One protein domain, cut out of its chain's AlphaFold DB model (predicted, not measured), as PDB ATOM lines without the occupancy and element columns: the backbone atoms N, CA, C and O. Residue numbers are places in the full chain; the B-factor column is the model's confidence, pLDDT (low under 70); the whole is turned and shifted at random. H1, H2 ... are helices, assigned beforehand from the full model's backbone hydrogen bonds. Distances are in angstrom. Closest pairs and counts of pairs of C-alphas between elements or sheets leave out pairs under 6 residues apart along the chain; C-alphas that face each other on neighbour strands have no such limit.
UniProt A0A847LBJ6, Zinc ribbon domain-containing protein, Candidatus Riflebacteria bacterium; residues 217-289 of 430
ATOM      1  N   ALA A 217      10.532 -21.862   0.711       96.94
ATOM      2  CA  ALA A 217      11.888 -21.596   1.197       96.94
ATOM      3  C   ALA A 217      12.868 -21.218   0.068       96.94
ATOM      4  O   ALA A 217      13.677 -20.297   0.220       96.94
ATOM      5  N   ASP A 218      12.774 -21.885  -1.087       96.19
ATOM      6  CA  ASP A 218      13.580 -21.557  -2.269       96.19
ATOM      7  C   ASP A 218      13.249 -20.156  -2.790       96.19
ATOM      8  O   ASP A 218      14.143 -19.380  -3.136       96.19
ATOM      9  N   PHE A 219      11.964 -19.801  -2.799       97.00
ATOM     10  CA  PHE A 219      11.503 -18.491  -3.238       97.00
ATOM     11  C   PHE A 219      11.898 -17.367  -2.270       97.00
ATOM     12  O   PHE A 219      12.356 -16.319  -2.717       97.00
ATOM     13  N   GLN A 220      11.822 -17.582  -0.954       96.69
ATOM     14  CA  GLN A 220      12.343 -16.635   0.042       96.69
ATOM     15  C   GLN A 220      13.850 -16.409  -0.143       96.69
ATOM     16  O   GLN A 220      14.328 -15.275  -0.136       96.69
ATOM     17  N   SER A 221      14.603 -17.492  -0.357       92.88
ATOM     18  CA  SER A 221      16.036 -17.435  -0.659       92.88
ATOM     19  C   SER A 221      16.308 -16.649  -1.949       92.88
ATOM     20  O   SER A 221      17.246 -15.851  -2.000       92.88
ATOM     21  N   HIS A 222      15.459 -16.807  -2.971       94.44
ATOM     22  CA  HIS A 222      15.514 -16.028  -4.211       94.44
ATOM     23  C   HIS A 222      15.283 -14.531  -3.964       94.44
ATOM     24  O   HIS A 222      16.127 -13.720  -4.343       94.44
ATOM     25  N   LEU A 223      14.199 -14.158  -3.274       94.31
ATOM     26  CA  LEU A 223      13.897 -12.763  -2.926       94.31
ATOM     27  C   LEU A 223      15.034 -12.118  -2.122       94.31
ATOM     28  O   LEU A 223      15.448 -10.997  -2.415       94.31
ATOM     29  N   SER A 224      15.600 -12.854  -1.166       91.81
ATOM     30  CA  SER A 224      16.702 -12.365  -0.344       91.81
ATOM     31  C   SER A 224      17.976 -12.113  -1.133       91.81
ATOM     32  O   SER A 224      18.599 -11.061  -0.994       91.81
ATOM     33  N   ARG A 225      18.346 -13.039  -2.020       85.50
ATOM     34  CA  ARG A 225      19.556 -12.897  -2.835       85.50
ATOM     35  C   ARG A 225      19.430 -11.819  -3.902       85.50
ATOM     36  O   ARG A 225      20.419 -11.151  -4.188       85.50
ATOM     37  N   HIS A 226      18.259 -11.688  -4.520       86.94
ATOM     38  CA  HIS A 226      18.102 -10.855  -5.712       86.94
ATOM     39  C   HIS A 226      17.558  -9.462  -5.427       86.94
ATOM     40  O   HIS A 226      17.934  -8.529  -6.131       86.94
ATOM     41  N   LEU A 227      16.728  -9.313  -4.396       88.31
ATOM     42  CA  LEU A 227      16.097  -8.043  -4.044       88.31
ATOM     43  C   LEU A 227      16.556  -7.509  -2.681       88.31
ATOM     44  O   LEU A 227      16.146  -6.428  -2.281       88.31
ATOM     45  N   GLY A 228      17.398  -8.250  -1.953       86.12
ATOM     46  CA  GLY A 228      17.844  -7.856  -0.614       86.12
ATOM     47  C   GLY A 228      16.749  -7.941   0.453       86.12
ATOM     48  O   GLY A 228      16.937  -7.424   1.549       86.12
ATOM     49  N   ILE A 229      15.627  -8.598   0.145       92.38
ATOM     50  CA  ILE A 229      14.477  -8.749   1.043       92.38
ATOM     51  C   ILE A 229      14.816  -9.778   2.127       92.38
ATOM     52  O   ILE A 229      15.212 -10.910   1.843       92.38
ATOM     53  N   THR A 230      14.678  -9.416   3.395       95.06
ATOM     54  CA  THR A 230      14.904 -10.358   4.500       95.06
ATOM     55  C   THR A 230      13.840 -11.464   4.516       95.06
ATOM     56  O   THR A 230      12.748 -11.309   3.974       95.06
ATOM     57  N   LEU A 231      14.131 -12.603   5.154       94.81
ATOM     58  CA  LEU A 231      13.162 -13.710   5.249       94.81
ATOM     59  C   LEU A 231      11.861 -13.275   5.952       94.81
ATOM     60  O   LEU A 231      10.773 -13.662   5.536       94.81
ATOM     61  N   GLU A 232      11.970 -12.414   6.969       95.94
ATOM     62  CA  GLU A 232      10.821 -11.852   7.691       95.94
ATOM     63  C   GLU A 232       9.984 -10.920   6.801       95.94
ATOM     64  O   GLU A 232       8.755 -10.985   6.811       95.94
ATOM     65  N   GLU A 233      10.626 -10.085   5.979       96.06
ATOM     66  CA  GLU A 233       9.929  -9.246   4.998       96.06
ATOM     67  C   GLU A 233       9.257 -10.088   3.909       96.06
ATOM     68  O   GLU A 233       8.132  -9.782   3.513       96.06
ATOM     69  N   ALA A 234       9.886 -11.182   3.468       96.62
ATOM     70  CA  ALA A 234       9.273 -12.118   2.529       96.62
ATOM     71  C   ALA A 234       7.986 -12.738   3.106       96.62
ATOM     72  O   ALA A 234       6.983 -12.846   2.400       96.62
ATOM     73  N   ASP A 235       7.963 -13.061   4.401       97.44
ATOM     74  CA  ASP A 235       6.756 -13.531   5.091       97.44
ATOM     75  C   ASP A 235       5.677 -12.445   5.202       97.44
ATOM     76  O   ASP A 235       4.481 -12.731   5.094       97.44
ATOM     77  N   VAL A 236       6.067 -11.181   5.389       97.31
ATOM     78  CA  VAL A 236       5.132 -10.045   5.340       97.31
ATOM     79  C   VAL A 236       4.524  -9.907   3.942       97.31
ATOM     80  O   VAL A 236       3.310  -9.719   3.833       97.31
ATOM     81  N   LEU A 237       5.323 -10.065   2.884       96.81
ATOM     82  CA  LEU A 237       4.851 -10.034   1.497       96.81
ATOM     83  C   LEU A 237       3.898 -11.192   1.188       96.81
ATOM     84  O   LEU A 237       2.840 -10.956   0.610       96.81
ATOM     85  N   ALA A 238       4.210 -12.416   1.623       97.50
ATOM     86  CA  ALA A 238       3.305 -13.563   1.500       97.50
ATOM     87  C   ALA A 238       1.972 -13.319   2.207       97.50
ATOM     88  O   ALA A 238       0.906 -13.549   1.638       97.50
ATOM     89  N   ARG A 239       2.015 -12.791   3.436       97.88
ATOM     90  CA  ARG A 239       0.803 -12.475   4.197       97.88
ATOM     91  C   ARG A 239      -0.026 -11.381   3.522       97.88
ATOM     92  O   ARG A 239      -1.247 -11.476   3.526       97.88
ATOM     93  N   ALA A 240       0.614 -10.383   2.918       97.56
ATOM     94  CA  ALA A 240      -0.074  -9.349   2.149       97.56
ATOM     95  C   ALA A 240      -0.672  -9.891   0.837       97.56
ATOM     96  O   ALA A 240      -1.776  -9.505   0.466       97.56
ATOM     97  N   ALA A 241       0.027 -10.800   0.155       97.38
ATOM     98  CA  ALA A 241      -0.396 -11.360  -1.126       97.38
ATOM     99  C   ALA A 241      -1.482 -12.441  -0.990       97.38
ATOM    100  O   ALA A 241      -2.352 -12.552  -1.854       97.38
ATOM    101  N   TRP A 242      -1.423 -13.261   0.064       97.19
ATOM    102  CA  TRP A 242      -2.223 -14.486   0.194       97.19
ATOM    103  C   TRP A 242      -3.000 -14.593   1.516       97.19
ATOM    104  O   TRP A 242      -3.749 -15.546   1.707       97.19
ATOM    105  N   GLY A 243      -2.811 -13.662   2.455       97.56
ATOM    106  CA  GLY A 243      -3.445 -13.676   3.781       97.56
ATOM    107  C   GLY A 243      -2.766 -14.579   4.819       97.56
ATOM    108  O   GLY A 243      -3.024 -14.439   6.015       97.56
ATOM    109  N   ALA A 244      -1.862 -15.469   4.406       97.00
ATOM    110  CA  ALA A 244      -1.124 -16.370   5.288       97.00
ATOM    111  C   ALA A 244       0.290 -16.650   4.756       97.00
ATOM    112  O   ALA A 244       0.558 -16.498   3.565       97.00
ATOM    113  N   VAL A 245       1.185 -17.076   5.650       97.69
ATOM    114  CA  VAL A 245       2.541 -17.514   5.290       97.69
ATOM    115  C   VAL A 245       2.506 -19.025   5.048       97.69
ATOM    116  O   VAL A 245       2.118 -19.761   5.961       97.69
ATOM    117  N   PRO A 246       2.852 -19.510   3.845       96.25
ATOM    118  CA  PRO A 246       2.891 -20.937   3.570       96.25
ATOM    119  C   PRO A 246       4.056 -21.605   4.306       96.25
ATOM    120  O   PRO A 246       5.046 -20.971   4.666       96.25
ATOM    121  N   GLN A 247       3.938 -22.913   4.527       97.69
ATOM    122  CA  GLN A 247       5.037 -23.699   5.084       97.69
ATOM    123  C   GLN A 247       6.217 -23.741   4.093       97.69
ATOM    124  O   GLN A 247       5.984 -23.733   2.879       97.69
ATOM    125  N   PRO A 248       7.468 -23.797   4.582       96.69
ATOM    126  CA  PRO A 248       8.661 -23.693   3.741       96.69
ATOM    127  C   PRO A 248       8.730 -24.751   2.630       96.69
ATOM    128  O   PRO A 248       9.240 -24.457   1.552       96.69
ATOM    129  N   GLU A 249       8.171 -25.944   2.847       97.19
ATOM    130  CA  GLU A 249       8.185 -27.067   1.901       97.19
ATOM    131  C   GLU A 249       7.059 -27.017   0.854       97.19
ATOM    132  O   GLU A 249       7.029 -27.837  -0.067       97.19
ATOM    133  N   VAL A 250       6.113 -26.079   0.971       97.12
ATOM    134  CA  VAL A 250       4.969 -25.988   0.054       97.12
ATOM    135  C   VAL A 250       5.441 -25.490  -1.306       97.12
ATOM    136  O   VAL A 250       6.043 -24.422  -1.415       97.12
ATOM    137  N   SER A 251       5.141 -26.257  -2.357       97.19
ATOM    138  CA  SER A 251       5.394 -25.851  -3.737       97.19
ATOM    139  C   SER A 251       4.534 -24.651  -4.113       97.19
ATOM    140  O   SER A 251       3.314 -24.693  -3.943       97.19
ATOM    141  N   LEU A 252       5.159 -23.623  -4.677       97.56
ATOM    142  CA  LEU A 252       4.465 -22.428  -5.129       97.56
ATOM    143  C   LEU A 252       3.898 -22.598  -6.533       97.56
ATOM    144  O   LEU A 252       4.467 -23.294  -7.377       97.56
ATOM    145  N   THR A 253       2.805 -21.895  -6.806       97.69
ATOM    146  CA  THR A 253       2.296 -21.697  -8.164       97.69
ATOM    147  C   THR A 253       2.826 -20.403  -8.775       97.69
ATOM    148  O   THR A 253       3.277 -19.486  -8.085       97.69
ATOM    149  N   VAL A 254       2.761 -20.314 -10.102       96.69
ATOM    150  CA  VAL A 254       3.094 -19.087 -10.842       96.69
ATOM    151  C   VAL A 254       2.218 -17.911 -10.400       96.69
ATOM    152  O   VAL A 254       2.720 -16.802 -10.228       96.69
ATOM    153  N   ASP A 255       0.933 -18.157 -10.142       97.19
ATOM    154  CA  ASP A 255      -0.007 -17.118  -9.711       97.19
ATOM    155  C   ASP A 255       0.331 -16.593  -8.314       97.19
ATOM    156  O   ASP A 255       0.284 -15.390  -8.076       97.19
ATOM    157  N   GLN A 256       0.764 -17.473  -7.407       97.19
ATOM    158  CA  GLN A 256       1.234 -17.074  -6.084       97.19
ATOM    159  C   GLN A 256       2.434 -16.126  -6.175       97.19
ATOM    160  O   GLN A 256       2.407 -15.050  -5.572       97.19
ATOM    161  N   ALA A 257       3.455 -16.480  -6.961       96.62
ATOM    162  CA  ALA A 257       4.619 -15.620  -7.173       96.62
ATOM    163  C   ALA A 257       4.240 -14.266  -7.802       96.62
ATOM    164  O   ALA A 257       4.755 -13.230  -7.379       96.62
ATOM    165  N   ARG A 258       3.287 -14.251  -8.747       96.25
ATOM    166  CA  ARG A 258       2.755 -13.014  -9.347       96.25
ATOM    167  C   ARG A 258       1.995 -12.141  -8.350       96.25
ATOM    168  O   ARG A 258       2.098 -10.921  -8.427       96.25
ATOM    169  N   SER A 259       1.273 -12.722  -7.394       97.31
ATOM    170  CA  SER A 259       0.630 -11.934  -6.335       97.31
ATOM    171  C   SER A 259       1.660 -11.241  -5.437       97.31
ATOM    172  O   SER A 259       1.454 -10.091  -5.060       97.31
ATOM    173  N   VAL A 260       2.793 -11.890  -5.136       96.75
ATOM    174  CA  VAL A 260       3.904 -11.252  -4.400       96.75
ATOM    175  C   VAL A 260       4.539 -10.130  -5.225       96.75
ATOM    176  O   VAL A 260       4.767  -9.041  -4.701       96.75
ATOM    177  N   GLU A 261       4.760 -10.357  -6.522       95.69
ATOM    178  CA  GLU A 261       5.224  -9.325  -7.462       95.69
ATOM    179  C   GLU A 261       4.281  -8.111  -7.492       95.69
ATOM    180  O   GLU A 261       4.730  -6.968  -7.433       95.69
ATOM    181  N   ALA A 262       2.965  -8.340  -7.518       96.19
ATOM    182  CA  ALA A 262       1.969  -7.274  -7.499       96.19
ATOM    183  C   ALA A 262       2.024  -6.443  -6.207       96.19
ATOM    184  O   ALA A 262       1.874  -5.227  -6.274       96.19
ATOM    185  N   VAL A 263       2.264  -7.072  -5.051       97.06
ATOM    186  CA  VAL A 263       2.418  -6.366  -3.766       97.06
ATOM    187  C   VAL A 263       3.702  -5.535  -3.735       97.06
ATOM    188  O   VAL A 263       3.663  -4.389  -3.292       97.06
ATOM    189  N   LEU A 264       4.825  -6.073  -4.224       94.25
ATOM    190  CA  LEU A 264       6.085  -5.325  -4.334       94.25
ATOM    191  C   LEU A 264       5.906  -4.061  -5.188       94.25
ATOM    192  O   LEU A 264       6.245  -2.957  -4.764       94.25
ATOM    193  N   ASN A 265       5.245  -4.210  -6.335       94.62
ATOM    194  CA  ASN A 265       5.017  -3.128  -7.293       94.62
ATOM    195  C   ASN A 265       3.986  -2.075  -6.848       94.62
ATOM    196  O   ASN A 265       3.769  -1.107  -7.572       94.62
ATOM    197  N   GLN A 266       3.331  -2.225  -5.690       95.44
ATOM    198  CA  GLN A 266       2.451  -1.177  -5.150       95.44
ATOM    199  C   GLN A 266       3.225  -0.013  -4.526       95.44
ATOM    200  O   GLN A 266       2.677   1.083  -4.419       95.44
ATOM    201  N   LYS A 267       4.457  -0.251  -4.058       82.69
ATOM    202  CA  LYS A 267       5.247   0.741  -3.310       82.69
ATOM    203  C   LYS A 267       6.389   1.354  -4.110       82.69
ATOM    204  O   LYS A 267       6.908   2.387  -3.696       82.69
ATOM    205  N   GLU A 268       6.786   0.724  -5.208       79.12
ATOM    206  CA  GLU A 268       7.946   1.134  -5.992       79.12
ATOM    207  C   GLU A 268       7.531   1.833  -7.289       79.12
ATOM    208  O   GLU A 268       6.578   1.432  -7.958       79.12
ATOM    209  N   GLU A 269       8.259   2.896  -7.643       75.81
ATOM    210  CA  GLU A 269       8.109   3.569  -8.940       75.81
ATOM    211  C   GLU A 269       8.633   2.684 -10.084       75.81
ATOM    212  O   GLU A 269       8.093   2.702 -11.194       75.81
ATOM    213  N   GLU A 270       9.650   1.863  -9.802       77.25
ATOM    214  CA  GLU A 270      10.210   0.891 -10.732       77.25
ATOM    215  C   GLU A 270       9.543  -0.477 -10.541       77.25
ATOM    216  O   GLU A 270       9.510  -1.031  -9.446       77.25
ATOM    217  N   LYS A 271       8.987  -1.040 -11.618       85.38
ATOM    218  CA  LYS A 271       8.270  -2.318 -11.547       85.38
ATOM    219  C   LYS A 271       9.251  -3.488 -11.564       85.38
ATOM    220  O   LYS A 271       9.833  -3.803 -12.605       85.38
ATOM    221  N   ILE A 272       9.366  -4.187 -10.442       88.31
ATOM    222  CA  ILE A 272      10.076  -5.458 -10.331       88.31
ATOM    223  C   ILE A 272       9.273  -6.547 -11.049       88.31
ATOM    224  O   ILE A 272       8.054  -6.643 -10.905       88.31
ATOM    225  N   ARG A 273       9.971  -7.413 -11.793       90.62
ATOM    226  CA  ARG A 273       9.410  -8.657 -12.335       90.62
ATOM    227  C   ARG A 273      10.102  -9.863 -11.724       90.62
ATOM    228  O   ARG A 273      11.327  -9.963 -11.780       90.62
ATOM    229  N   LEU A 274       9.310 -10.778 -11.172       92.69
ATOM    230  CA  LEU A 274       9.766 -12.033 -10.580       92.69
ATOM    231  C   LEU A 274       9.536 -13.216 -11.521       92.69
ATOM    232  O   LEU A 274      10.309 -14.171 -11.485       92.69
ATOM    233  N   VAL A 275       8.496 -13.165 -12.361       92.56
ATOM    234  CA  VAL A 275       8.143 -14.247 -13.296       92.56
ATOM    235  C   VAL A 275       7.920 -13.684 -14.707       92.56
ATOM    236  O   VAL A 275       7.269 -12.647 -14.849       92.56
ATOM    237  N   PRO A 276       8.401 -14.334 -15.788       86.88
ATOM    238  CA  PRO A 276       8.148 -13.862 -17.142       86.88
ATOM    239  C   PRO A 276       6.644 -13.847 -17.464       86.88
ATOM    240  O   PRO A 276       5.908 -14.758 -17.063       86.88
ATOM    241  N   PRO A 277       6.164 -12.873 -18.258       84.62
ATOM    242  CA  PRO A 277       4.751 -12.795 -18.634       84.62
ATOM    243  C   PRO A 277       4.295 -14.007 -19.463       84.62
ATOM    244  O   PRO A 277       3.116 -14.352 -19.443       84.62
ATOM    245  N   THR A 278       5.233 -14.671 -20.147       84.69
ATOM    246  CA  THR A 278       5.003 -15.852 -20.989       84.69
ATOM    247  C   THR A 278       4.626 -17.106 -20.204       84.69
ATOM    248  O   THR A 278       4.017 -18.010 -20.769       84.69
ATOM    249  N   VAL A 279       4.972 -17.180 -18.915       88.81
ATOM    250  CA  VAL A 279       4.683 -18.345 -18.072       88.81
ATOM    251  C   VAL A 279       3.297 -18.179 -17.454       88.81
ATOM    252  O   VAL A 279       3.085 -17.254 -16.676       88.81
ATOM    253  N   VAL A 280       2.352 -19.064 -17.780       90.56
ATOM    254  CA  VAL A 280       0.956 -18.978 -17.316       90.56
ATOM    255  C   VAL A 280       0.593 -20.204 -16.480       90.56
ATOM    256  O   VAL A 280       0.598 -21.322 -16.989       90.56
ATOM    257  N   GLY A 281       0.235 -19.972 -15.214       92.94
ATOM    258  CA  GLY A 281      -0.277 -20.990 -14.297       92.94
ATOM    259  C   GLY A 281       0.701 -22.125 -13.959       92.94
ATOM    260  O   GLY A 281       1.864 -22.145 -14.357       92.94
ATOM    261  N   GLY A 282       0.201 -23.095 -13.193       94.69
ATOM    262  CA  GLY A 282       0.951 -24.288 -12.798       94.69
ATOM    263  C   GLY A 282       1.994 -24.049 -11.702       94.69
ATOM    264  O   GLY A 282       2.086 -22.970 -11.114       94.69
ATOM    265  N   ASN A 283       2.765 -25.098 -11.409       96.38
ATOM    266  CA  ASN A 283       3.820 -25.041 -10.402       96.38
ATOM    267  C   ASN A 283       4.969 -24.156 -10.886       96.38
ATOM    268  O   ASN A 283       5.461 -24.297 -12.010       96.38
ATOM    269  N   LEU A 284       5.421 -23.277 -10.004       95.62
ATOM    270  CA  LEU A 284       6.598 -22.461 -10.206       95.62
ATOM    271  C   LEU A 284       7.829 -23.367 -10.257       95.62
ATOM    272  O   LEU A 284       7.976 -24.293  -9.459       95.62
ATOM    273  N   ARG A 285       8.709 -23.116 -11.219       94.75
ATOM    274  CA  ARG A 285       9.969 -23.839 -11.400       94.75
ATOM    275  C   ARG A 285      11.113 -22.851 -11.319       94.75
ATOM    276  O   ARG A 285      10.915 -21.671 -11.590       94.75
ATOM    277  N   GLN A 286      12.310 -23.333 -11.000       89.94
ATOM    278  CA  GLN A 286      13.476 -22.459 -10.861       89.94
ATOM    279  C   GLN A 286      13.764 -21.683 -12.159       89.94
ATOM    280  O   GLN A 286      14.147 -20.523 -12.112       89.94
ATOM    281  N   GLU A 287      13.502 -22.302 -13.313       88.38
ATOM    282  CA  GLU A 287      13.615 -21.692 -14.646       88.38
ATOM    283  C   GLU A 287      12.592 -20.574 -14.917       88.38
ATOM    284  O   GLU A 287      12.782 -19.773 -15.826       88.38
ATOM    285  N   HIS A 288      11.514 -20.500 -14.128       91.56
ATOM    286  CA  HIS A 288      10.516 -19.433 -14.210       91.56
ATOM    287  C   HIS A 288      10.876 -18.221 -13.343       91.56
ATOM    288  O   HIS A 288      10.230 -17.188 -13.480       91.56
ATOM    289  N   LEU A 289      11.842 -18.332 -12.426       90.19
ATOM    290  CA  LEU A 289      12.223 -17.225 -11.556       90.19
ATOM    291  C   LEU A 289      13.203 -16.301 -12.271       90.19
ATOM    292  O   LEU A 289      14.323 -16.684 -12.603       90.19
TER     293      LEU A 289
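AT A GLANCE: This is residues 217 to 289 of the 430 residues of the protein "Zinc ribbon domain-containing protein" of Candidatus Riflebacteria bacterium (UniProt A0A847LBJ6). Three short helices make a compact body: H2 lies across the other two, H1 packing on its first residues and H3 on its last ones, each at nearly a right angle to it. After H3 the remaining residues, 265 to 289, form a long tail with no named element, which folds back past H3. The printed part has 73 residues with three named helices, in the order H1, H2, H3, and no named strand; the class is all helix, although the helices hold just 34 of the 73 residues. The whole is compact, with a radius of gyration of the C-alphas of 11.3 A, and its outline is rounded, with spans of 28 by 26 by 23 A.

IN THESE COORDINATES: Begin with the longest helix by residues, H2, residues 231 to 242: find C-alpha 231 at (13.162, -13.710, 5.249) and go on to C-alpha 242 at (-2.223, -14.486, 0.194), 16.2 A away. Go back to the first printed residue for H1, residues 217 to 227, which starts with C-alpha 217 at (11.888, -21.596, 1.197) and measures 15.1 A from first to last C-alpha. Then look further on for H3, residues 254 to 264, which measures 15.5 A and ends with C-alpha 264 at (6.085, -5.325, -4.334).

HOW THE PARTS SIT: Start from H2, which touches both other helices. With residues 237 to 242 alone it touches H3; look at the C-alphas of Ala 241 and Ser 259, the closest of the two helices at 5.3 A. Their lines are only just about perpendicular, at 72 degrees. With residues 231 to 234 alone H2 touches H1, where the closest C-alphas are those of Gln 220 and Ala 234, 6.0 A apart. These two lines are also only just about perpendicular, at 73 degrees. H1 and H3 are only just apart, their closest C-alphas being 8.4 A from each other. In the backbones of H1, H2 and H3 you will find every O i to N i+4 pair within hydrogen-bond range.

THE WHOLE: The two C-alphas farthest apart are those of Glu 249 and Glu 269, at 32.5 A, while those of Ala 217 and Leu 289, the first and last printed, are 13.5 A apart. The printed part has no cut. The link from H1 to H2 is tight, with 3 residues; that from H2 to H3 is long, with 11. Along residues 265 to 289 you will find the C-alphas 7 to 18 A from the mean of all C-alphas. The mean pLDDT of the printed part is 93.3, and no printed residue is under 70.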